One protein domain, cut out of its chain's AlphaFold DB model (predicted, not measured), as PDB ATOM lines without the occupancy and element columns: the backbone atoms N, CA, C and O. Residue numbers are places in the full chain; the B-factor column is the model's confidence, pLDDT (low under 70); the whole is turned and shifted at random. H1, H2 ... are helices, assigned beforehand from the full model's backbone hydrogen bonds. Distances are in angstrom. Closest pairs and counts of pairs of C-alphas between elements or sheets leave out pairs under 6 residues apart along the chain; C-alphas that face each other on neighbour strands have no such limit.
ATOM      1  N   ILE A  28      41.293  59.273 150.956       79.00
ATOM      2  CA  ILE A  28      41.339  58.221 149.926       79.00
ATOM      3  C   ILE A  28      41.688  56.856 150.537       79.00
ATOM      4  O   ILE A  28      41.077  55.851 150.177       79.00
ATOM      5  N   ALA A  29      42.613  56.812 151.503       78.69
ATOM      6  CA  ALA A  29      42.938  55.583 152.227       78.69
ATOM      7  C   ALA A  29      41.742  55.051 153.042       78.69
ATOM      8  O   ALA A  29      41.495  53.846 153.053       78.69
ATOM      9  N   GLY A  30      40.968  55.943 153.670       78.19
ATOM     10  CA  GLY A  30      39.731  55.589 154.369       78.19
ATOM     11  C   GLY A  30      38.680  54.979 153.440       78.19
ATOM     12  O   GLY A  30      38.160  53.908 153.739       78.19
ATOM     13  N   ILE A  31      38.430  55.596 152.278       86.31
ATOM     14  CA  ILE A  31      37.488  55.073 151.272       86.31
ATOM     15  C   ILE A  31      37.925  53.694 150.774       86.31
ATOM     16  O   ILE A  31      37.106  52.778 150.717       86.31
ATOM     17  N   ALA A  32      39.209  53.521 150.448       84.31
ATOM     18  CA  ALA A  32      39.731  52.233 149.997       84.31
ATOM     19  C   ALA A  32      39.536  51.137 151.061       84.31
ATOM     20  O   ALA A  32      39.128  50.024 150.735       84.31
ATOM     21  N   CYS A  33      39.754  51.471 152.338       83.62
ATOM     22  CA  CYS A  33      39.514  50.563 153.456       83.62
ATOM     23  C   CYS A  33      38.022  50.210 153.599       83.62
ATOM     24  O   CYS A  33      37.672  49.035 153.701       83.62
ATOM     25  N   SER A  34      37.123  51.196 153.520       86.44
ATOM     26  CA  SER A  34      35.676  50.957 153.581       86.44
ATOM     27  C   SER A  34      35.167  50.091 152.424       86.44
ATOM     28  O   SER A  34      34.366  49.190 152.658       86.44
ATOM     29  N   VAL A  35      35.654  50.301 151.196       90.12
ATOM     30  CA  VAL A  35      35.296  49.470 150.030       90.12
ATOM     31  C   VAL A  35      35.806  48.039 150.196       90.12
ATOM     32  O   VAL A  35      35.076  47.096 149.888       90.12
ATOM     33  N   ALA A  36      37.019  47.853 150.719       89.25
ATOM     34  CA  ALA A  36      37.571  46.526 150.979       89.25
ATOM     35  C   ALA A  36      36.749  45.766 152.032       89.25
ATOM     36  O   ALA A  36      36.391  44.609 151.813       89.25
ATOM     37  N   VAL A  37      36.382  46.429 153.134       88.38
ATOM     38  CA  VAL A  37      35.535  45.840 154.184       88.38
ATOM     39  C   VAL A  37      34.137  45.527 153.650       88.38
ATOM     40  O   VAL A  37      33.637  44.428 153.872       88.38
ATOM     41  N   ALA A  38      33.520  46.441 152.897       87.75
ATOM     42  CA  ALA A  38      32.212  46.211 152.287       87.75
ATOM     43  C   ALA A  38      32.237  45.038 151.296       87.75
ATOM     44  O   ALA A  38      31.329  44.211 151.303       87.75
ATOM     45  N   SER A  39      33.296  44.918 150.491       85.06
ATOM     46  CA  SER A  39      33.461  43.819 149.531       85.06
ATOM     47  C   SER A  39      33.681  42.477 150.231       85.06
ATOM     48  O   SER A  39      33.098  41.473 149.831       85.06
ATOM     49  N   ALA A  40      34.471  42.455 151.309       87.56
ATOM     50  CA  ALA A  40      34.680  41.260 152.121       87.56
ATOM     51  C   ALA A  40      33.384  40.806 152.813       87.56
ATOM     52  O   ALA A  40      33.055  39.621 152.789       87.56
ATOM     53  N   LEU A  41      32.611  41.745 153.370       87.19
ATOM     54  CA  LEU A  41      31.302  41.461 153.966       87.19
ATOM     55  C   LEU A  41      30.287  40.985 152.920       87.19
ATOM     56  O   LEU A  41      29.557  40.028 153.169       87.19
ATOM     57  N   TRP A  42      30.269  41.594 151.734       86.69
ATOM     58  CA  TRP A  42      29.418  41.170 150.621       86.69
ATOM     59  C   TRP A  42      29.731  39.737 150.177       86.69
ATOM     60  O   TRP A  42      28.825  38.912 150.034       86.69
ATOM     61  N   TRP A  43      31.018  39.418 150.020       87.44
ATOM     62  CA  TRP A  43      31.476  38.077 149.660       87.44
ATOM     63  C   TRP A  43      31.136  37.037 150.733       87.44
ATOM     64  O   TRP A  43      30.802  35.900 150.417       87.44
ATOM     65  N   TRP A  44      31.187  37.417 152.010       84.12
ATOM     66  CA  TRP A  44      30.889  36.506 153.112       84.12
ATOM     67  C   TRP A  44      29.387  36.301 153.343       84.12
ATOM     68  O   TRP A  44      28.967  35.197 153.675       84.12
ATOM     69  N   GLN A  45      28.565  37.342 153.194       76.81
ATOM     70  CA  GLN A  45      27.170  37.314 153.641       76.81
ATOM     71  C   GLN A  45      26.155  37.202 152.499       76.81
ATOM     72  O   GLN A  45      25.139  36.531 152.657       76.81
ATOM     73  N   VAL A  46      26.414  37.834 151.352       75.00
ATOM     74  CA  VAL A  46      25.448  37.910 150.240       75.00
ATOM     75  C   VAL A  46      25.714  36.830 149.198       75.00
ATOM     76  O   VAL A  46      24.784  36.167 148.743       75.00
ATOM     77  N   TYR A  47      26.982  36.600 148.860       73.50
ATOM     78  CA  TYR A  47      27.375  35.606 147.861       73.50
ATOM     79  C   TYR A  47      26.910  34.163 148.170       73.50
ATOM     80  O   TYR A  47      26.318  33.543 147.282       73.50
ATOM     81  N   PRO A  48      27.073  33.608 149.394       72.31
ATOM     82  CA  PRO A  48      26.583  32.255 149.677       72.31
ATOM     83  C   PRO A  48      25.051  32.160 149.652       72.31
ATOM     84  O   PRO A  48      24.508  31.134 149.246       72.31
ATOM     85  N   VAL A  49      24.341  33.232 150.023       72.62
ATOM     86  CA  VAL A  49      22.872  33.292 149.947       72.62
ATOM     87  C   VAL A  49      22.411  33.332 148.489       72.62
ATOM     88  O   VAL A  49      21.475  32.626 148.129       72.62
ATOM     89  N   GLN A  50      23.098  34.073 147.615       64.50
ATOM     90  CA  GLN A  50      22.799  34.078 146.179       64.50
ATOM     91  C   GLN A  50      22.971  32.694 145.542       64.50
ATOM     92  O   GLN A  50      22.144  32.295 144.727       64.50
ATOM     93  N   GLN A  51      23.987  31.925 145.942       64.69
ATOM     94  CA  GLN A  51      24.162  30.555 145.445       64.69
ATOM     95  C   GLN A  51      23.046  29.607 145.904       64.69
ATOM     96  O   GLN A  51      22.626  28.740 145.139       64.69
ATOM     97  N   GLN A  52      22.534  29.784 147.124       62.22
ATOM     98  CA  GLN A  52      21.371  29.034 147.606       62.22
ATOM     99  C   GLN A  52      20.097  29.429 146.849       62.22
ATOM    100  O   GLN A  52      19.301  28.562 146.503       62.22
ATOM    101  N   LEU A  53      19.927  30.713 146.522       63.47
ATOM    102  CA  LEU A  53      18.798  31.195 145.723       63.47
ATOM    103  C   LEU A  53      18.824  30.675 144.281       63.47
ATOM    104  O   LEU A  53      17.760  30.429 143.726       63.47
ATOM    105  N   LEU A  54      20.006  30.457 143.693       60.12
ATOM    106  CA  LEU A  54      20.127  29.818 142.378       60.12
ATOM    107  C   LEU A  54      19.617  28.369 142.411       60.12
ATOM    108  O   LEU A  54      18.776  28.017 141.593       60.12
ATOM    109  N   GLN A  55      20.017  27.579 143.414       61.12
ATOM    110  CA  GLN A  55      19.523  26.201 143.588       61.12
ATOM    111  C   GLN A  55      18.017  26.146 143.887       61.12
ATOM    112  O   GLN A  55      17.325  25.226 143.462       61.12
ATOM    113  N   VAL A  56      17.488  27.135 144.615       65.81
ATOM    114  CA  VAL A  56      16.047  27.253 144.882       65.81
ATOM    115  C   VAL A  56      15.293  27.667 143.613       65.81
ATOM    116  O   VAL A  56      14.224  27.124 143.344       65.81
ATOM    117  N   ASN A  57      15.851  28.557 142.791       60.66
ATOM    118  CA  ASN A  57      15.273  28.964 141.507       60.66
ATOM    119  C   ASN A  57      15.289  27.843 140.448       60.66
ATOM    120  O   ASN A  57      14.506  27.909 139.506       60.66
ATOM    121  N   ASP A  58      16.104  26.800 140.616       65.62
ATOM    122  CA  ASP A  58      16.044  25.598 139.767       65.62
ATOM    123  C   ASP A  58      14.811  24.723 140.067       65.62
ATOM    124  O   ASP A  58      14.449  23.849 139.279       65.62
ATOM    125  N   THR A  59      14.124  24.966 141.188       76.25
ATOM    126  CA  THR A  59      12.840  24.326 141.505       76.25
ATOM    127  C   THR A  59      11.683  25.238 141.108       76.25
ATOM    128  O   THR A  59      11.721  26.437 141.375       76.25
ATOM    129  N   ALA A  60      10.606  24.693 140.536       77.00
ATOM    130  CA  ALA A  60       9.464  25.503 140.097       77.00
ATOM    131  C   ALA A  60       8.833  26.324 141.245       77.00
ATOM    132  O   ALA A  60       8.512  27.500 141.074       77.00
ATOM    133  N   GLN A  61       8.717  25.742 142.447       78.00
ATOM    134  CA  GLN A  61       8.182  26.443 143.622       78.00
ATOM    135  C   GLN A  61       9.136  27.524 144.154       78.00
ATOM    136  O   GLN A  61       8.700  28.614 144.530       78.00
ATOM    137  N   GLY A  62      10.444  27.267 144.159       81.12
ATOM    138  CA  GLY A  62      11.436  28.266 144.545       81.12
ATOM    139  C   GLY A  62      11.540  29.412 143.536       81.12
ATOM    140  O   GLY A  62      11.565  30.580 143.914       81.12
ATOM    141  N   ALA A  63      11.466  29.102 142.244       80.56
ATOM    142  CA  ALA A  63      11.388  30.075 141.161       80.56
ATOM    143  C   ALA A  63      10.150  30.980 141.284       80.56
ATOM    144  O   ALA A  63      10.226  32.186 141.035       80.56
ATOM    145  N   ALA A  64       9.010  30.413 141.687       83.62
ATOM    146  CA  ALA A  64       7.779  31.160 141.923       83.62
ATOM    147  C   ALA A  64       7.868  32.065 143.161       83.62
ATOM    148  O   ALA A  64       7.418  33.207 143.115       83.62
ATOM    149  N   THR A  65       8.483  31.600 144.256       84.56
ATOM    150  CA  THR A  65       8.673  32.433 145.459       84.56
ATOM    151  C   THR A  65       9.628  33.597 145.219       84.56
ATOM    152  O   THR A  65       9.339  34.712 145.652       84.56
ATOM    153  N   VAL A  66      10.702  33.385 144.454       84.00
ATOM    154  CA  VAL A  66      11.597  34.464 144.011       84.00
ATOM    155  C   VAL A  66      10.856  35.466 143.119       84.00
ATOM    156  O   VAL A  66      10.973  36.670 143.335       84.00
ATOM    157  N   TRP A  67      10.033  34.996 142.174       86.44
ATOM    158  CA  TRP A  67       9.218  35.879 141.327       86.44
ATOM    159  C   TRP A  67       8.207  36.702 142.134       86.44
ATOM    160  O   TRP A  67       8.018  37.882 141.857       86.44
ATOM    161  N   MET A  68       7.589  36.134 143.176       86.81
ATOM    162  CA  MET A  68       6.698  36.897 144.063       86.81
ATOM    163  C   MET A  68       7.427  38.034 144.797       86.81
ATOM    164  O   MET A  68       6.811  39.054 145.100       86.81
ATOM    165  N   ALA A  69       8.728  37.881 145.067       87.12
ATOM    166  CA  ALA A  69       9.555  38.926 145.669       87.12
ATOM    167  C   ALA A  69      10.054  39.968 144.648       87.12
ATOM    168  O   ALA A  69      10.247  41.129 145.009       87.12
ATOM    169  N   SER A  70      10.252  39.577 143.384       84.56
ATOM    170  CA  SER A  70      10.631  40.472 142.283       84.56
ATOM    171  C   SER A  70       9.877  40.099 140.994       84.56
ATOM    172  O   SER A  70      10.344  39.257 140.222       84.56
ATOM    173  N   PRO A  71       8.679  40.678 140.771       87.31
ATOM    174  CA  PRO A  71       7.824  40.289 139.655       87.31
ATOM    175  C   PRO A  71       8.373  40.747 138.300       87.31
ATOM    176  O   PRO A  71       8.585  41.936 138.067       87.31
ATOM    177  N   GLU A  72       8.519  39.802 137.373       89.31
ATOM    178  CA  GLU A  72       8.982  40.037 136.000       89.31
ATOM    179  C   GLU A  72       7.980  39.489 134.977       89.31
ATOM    180  O   GLU A  72       7.619  38.311 135.025       89.31
ATOM    181  N   LEU A  73       7.557  40.309 134.010       91.12
ATOM    182  CA  LEU A  73       6.579  39.877 133.004       91.12
ATOM    183  C   LEU A  73       7.170  38.888 131.985       91.12
ATOM    184  O   LEU A  73       6.497  37.940 131.597       91.12
ATOM    185  N   GLU A  74       8.430  39.077 131.586       89.38
ATOM    186  CA  GLU A  74       9.094  38.293 130.529       89.38
ATOM    187  C   GLU A  74       9.108  36.784 130.816       89.38
ATOM    188  O   GLU A  74       8.934  35.963 129.918       89.38
ATOM    189  N   ASN A  75       9.269  36.412 132.087       85.50
ATOM    190  CA  ASN A  75       9.366  35.020 132.516       85.50
ATOM    191  C   ASN A  75       8.064  34.485 133.131       85.50
ATOM    192  O   ASN A  75       8.024  33.327 133.540       85.50
ATOM    193  N   TYR A  76       7.010  35.302 133.223       90.75
ATOM    194  CA  TYR A  76       5.794  34.964 133.965       90.75
ATOM    195  C   TYR A  76       5.086  33.721 133.410       90.75
ATOM    196  O   TYR A  76       4.849  32.771 134.152       90.75
ATOM    197  N   GLU A  77       4.811  33.689 132.102       90.00
ATOM    198  CA  GLU A  77       4.132  32.556 131.456       90.00
ATOM    199  C   GLU A  77       4.932  31.259 131.606       90.00
ATOM    200  O   GLU A  77       4.395  30.241 132.039       90.00
ATOM    201  N   ARG A  78       6.240  31.313 131.323       89.06
ATOM    202  CA  ARG A  78       7.137  30.159 131.461       89.06
ATOM    203  C   ARG A  78       7.146  29.626 132.894       89.06
ATOM    204  O   ARG A  78       7.117  28.417 133.091       89.06
ATOM    205  N   ARG A  79       7.157  30.511 133.899       87.00
ATOM    206  CA  ARG A  79       7.115  30.123 135.319       87.00
ATOM    207  C   ARG A  79       5.778  29.485 135.697       87.00
ATOM    208  O   ARG A  79       5.770  28.509 136.439       87.00
ATOM    209  N   LEU A  80       4.660  29.993 135.177       91.56
ATOM    210  CA  LEU A  80       3.354  29.361 135.379       91.56
ATOM    211  C   LEU A  80       3.294  27.964 134.752       91.56
ATOM    212  O   LEU A  80       2.818  27.039 135.400       91.56
ATOM    213  N   GLN A  81       3.810  27.797 133.531       89.56
ATOM    214  CA  GLN A  81       3.885  26.488 132.874       89.56
ATOM    215  C   GLN A  81       4.755  25.509 133.674       89.56
ATOM    216  O   GLN A  81       4.310  24.408 133.967       89.56
ATOM    217  N   GLN A  82       5.927  25.939 134.151       87.75
ATOM    218  CA  GLN A  82       6.793  25.109 135.000       87.75
ATOM    219  C   GLN A  82       6.104  24.627 136.287       87.75
ATOM    220  O   GLN A  82       6.358  23.512 136.741       87.75
ATOM    221  N   LEU A  83       5.240  25.450 136.893       88.81
ATOM    222  CA  LEU A  83       4.452  25.040 138.060       88.81
ATOM    223  C   LEU A  83       3.393  23.992 137.708       88.81
ATOM    224  O   LEU A  83       3.139  23.114 138.527       88.81
ATOM    225  N   LEU A  84       2.793  24.080 136.518       88.25
ATOM    226  CA  LEU A  84       1.830  23.090 136.031       88.25
ATOM    227  C   LEU A  84       2.506  21.765 135.666       88.25
ATOM    228  O   LEU A  84       1.950  20.716 135.956       88.25
ATOM    229  N   ASP A  85       3.718  21.818 135.116       86.62
ATOM    230  CA  ASP A  85       4.510  20.636 134.758       86.62
ATOM    231  C   ASP A  85       5.175  19.964 135.980       86.62
ATOM    232  O   ASP A  85       5.842  18.933 135.861       86.62
TER     233      ASP A  85
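What this domain is: This is residues 28 to 85 of the 233 residues of the protein "VasL domain-containing protein" of Escherichia coli (UniProt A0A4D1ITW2). A long helical arm, made of H1 and then H2 with a clear change of direction between them, ends in a small head, a hairpin of the two short helices H3 and H4. The arm makes most of the length: residues 28 to 52, which take in H1 and the first part of H2, stand free, and H3 turns off at a corner at the far end of H2. The printed part has 58 residues with four named helices, in the order H1, H2, H3, H4, and no named strand; the class is all helix. The whole is extended, with a radius of gyration of the C-alphas of 17.0 A, and the C-alphas span 54 by 20 by 12 A.

How they stand to each other: The longest helix, H1, residues 28 to 45, touches no helix. It and H2, residues 47 to 57, meet only through their link, which is tight, with 1 residue between them. H2 and H3, residues 60 to 69, touch only at the corner by their tight link; their closest C-alphas are those of Asn 57 and Ala 63, 4.1 A apart. H2 and H3 stand at a steep tilt of 58 degrees and run opposite ways. H3 and H4, residues 76 to 84, touch and form a helical hairpin; their closest C-alphas, those of Ala 60 and Leu 83, are 5.4 A apart. Their lines stand at 37 degrees, opposite ways, a tilt only just steep. H1 is apart from H3 and from H4, and H2 is apart from H4. In H1, H2, H3 and H4, every O i to N i+4 pair is within hydrogen-bond range.

Where its parts are: H1, from Ile 28 to Gln 45, begins at C-alpha 28 at (41.339, 58.221, 149.926) and is 25.5 A long from first to last C-alpha. H2, from Tyr 47 to Asn 57, is 15.2 A long and ends at C-alpha 57 at (15.273, 28.964, 141.507). H3, from Ala 60 to Ala 69, is 14.5 A long. H4, from Tyr 76 to Leu 84, is 12.7 A long and ends at C-alpha 84 at (1.830, 23.090, 136.031).

The domain as a whole: The two C-alphas farthest apart are those of Ala 29 and Leu 84, at 54.8 A. The printed part has no cut and no long link; the link from H3 to H4 is short, with 6 residues between them, and residues 68 to 74 stand free. The mean pLDDT of the printed part is 81.2, and residues 50 to 58 are under 70; H2 has a mean of 66.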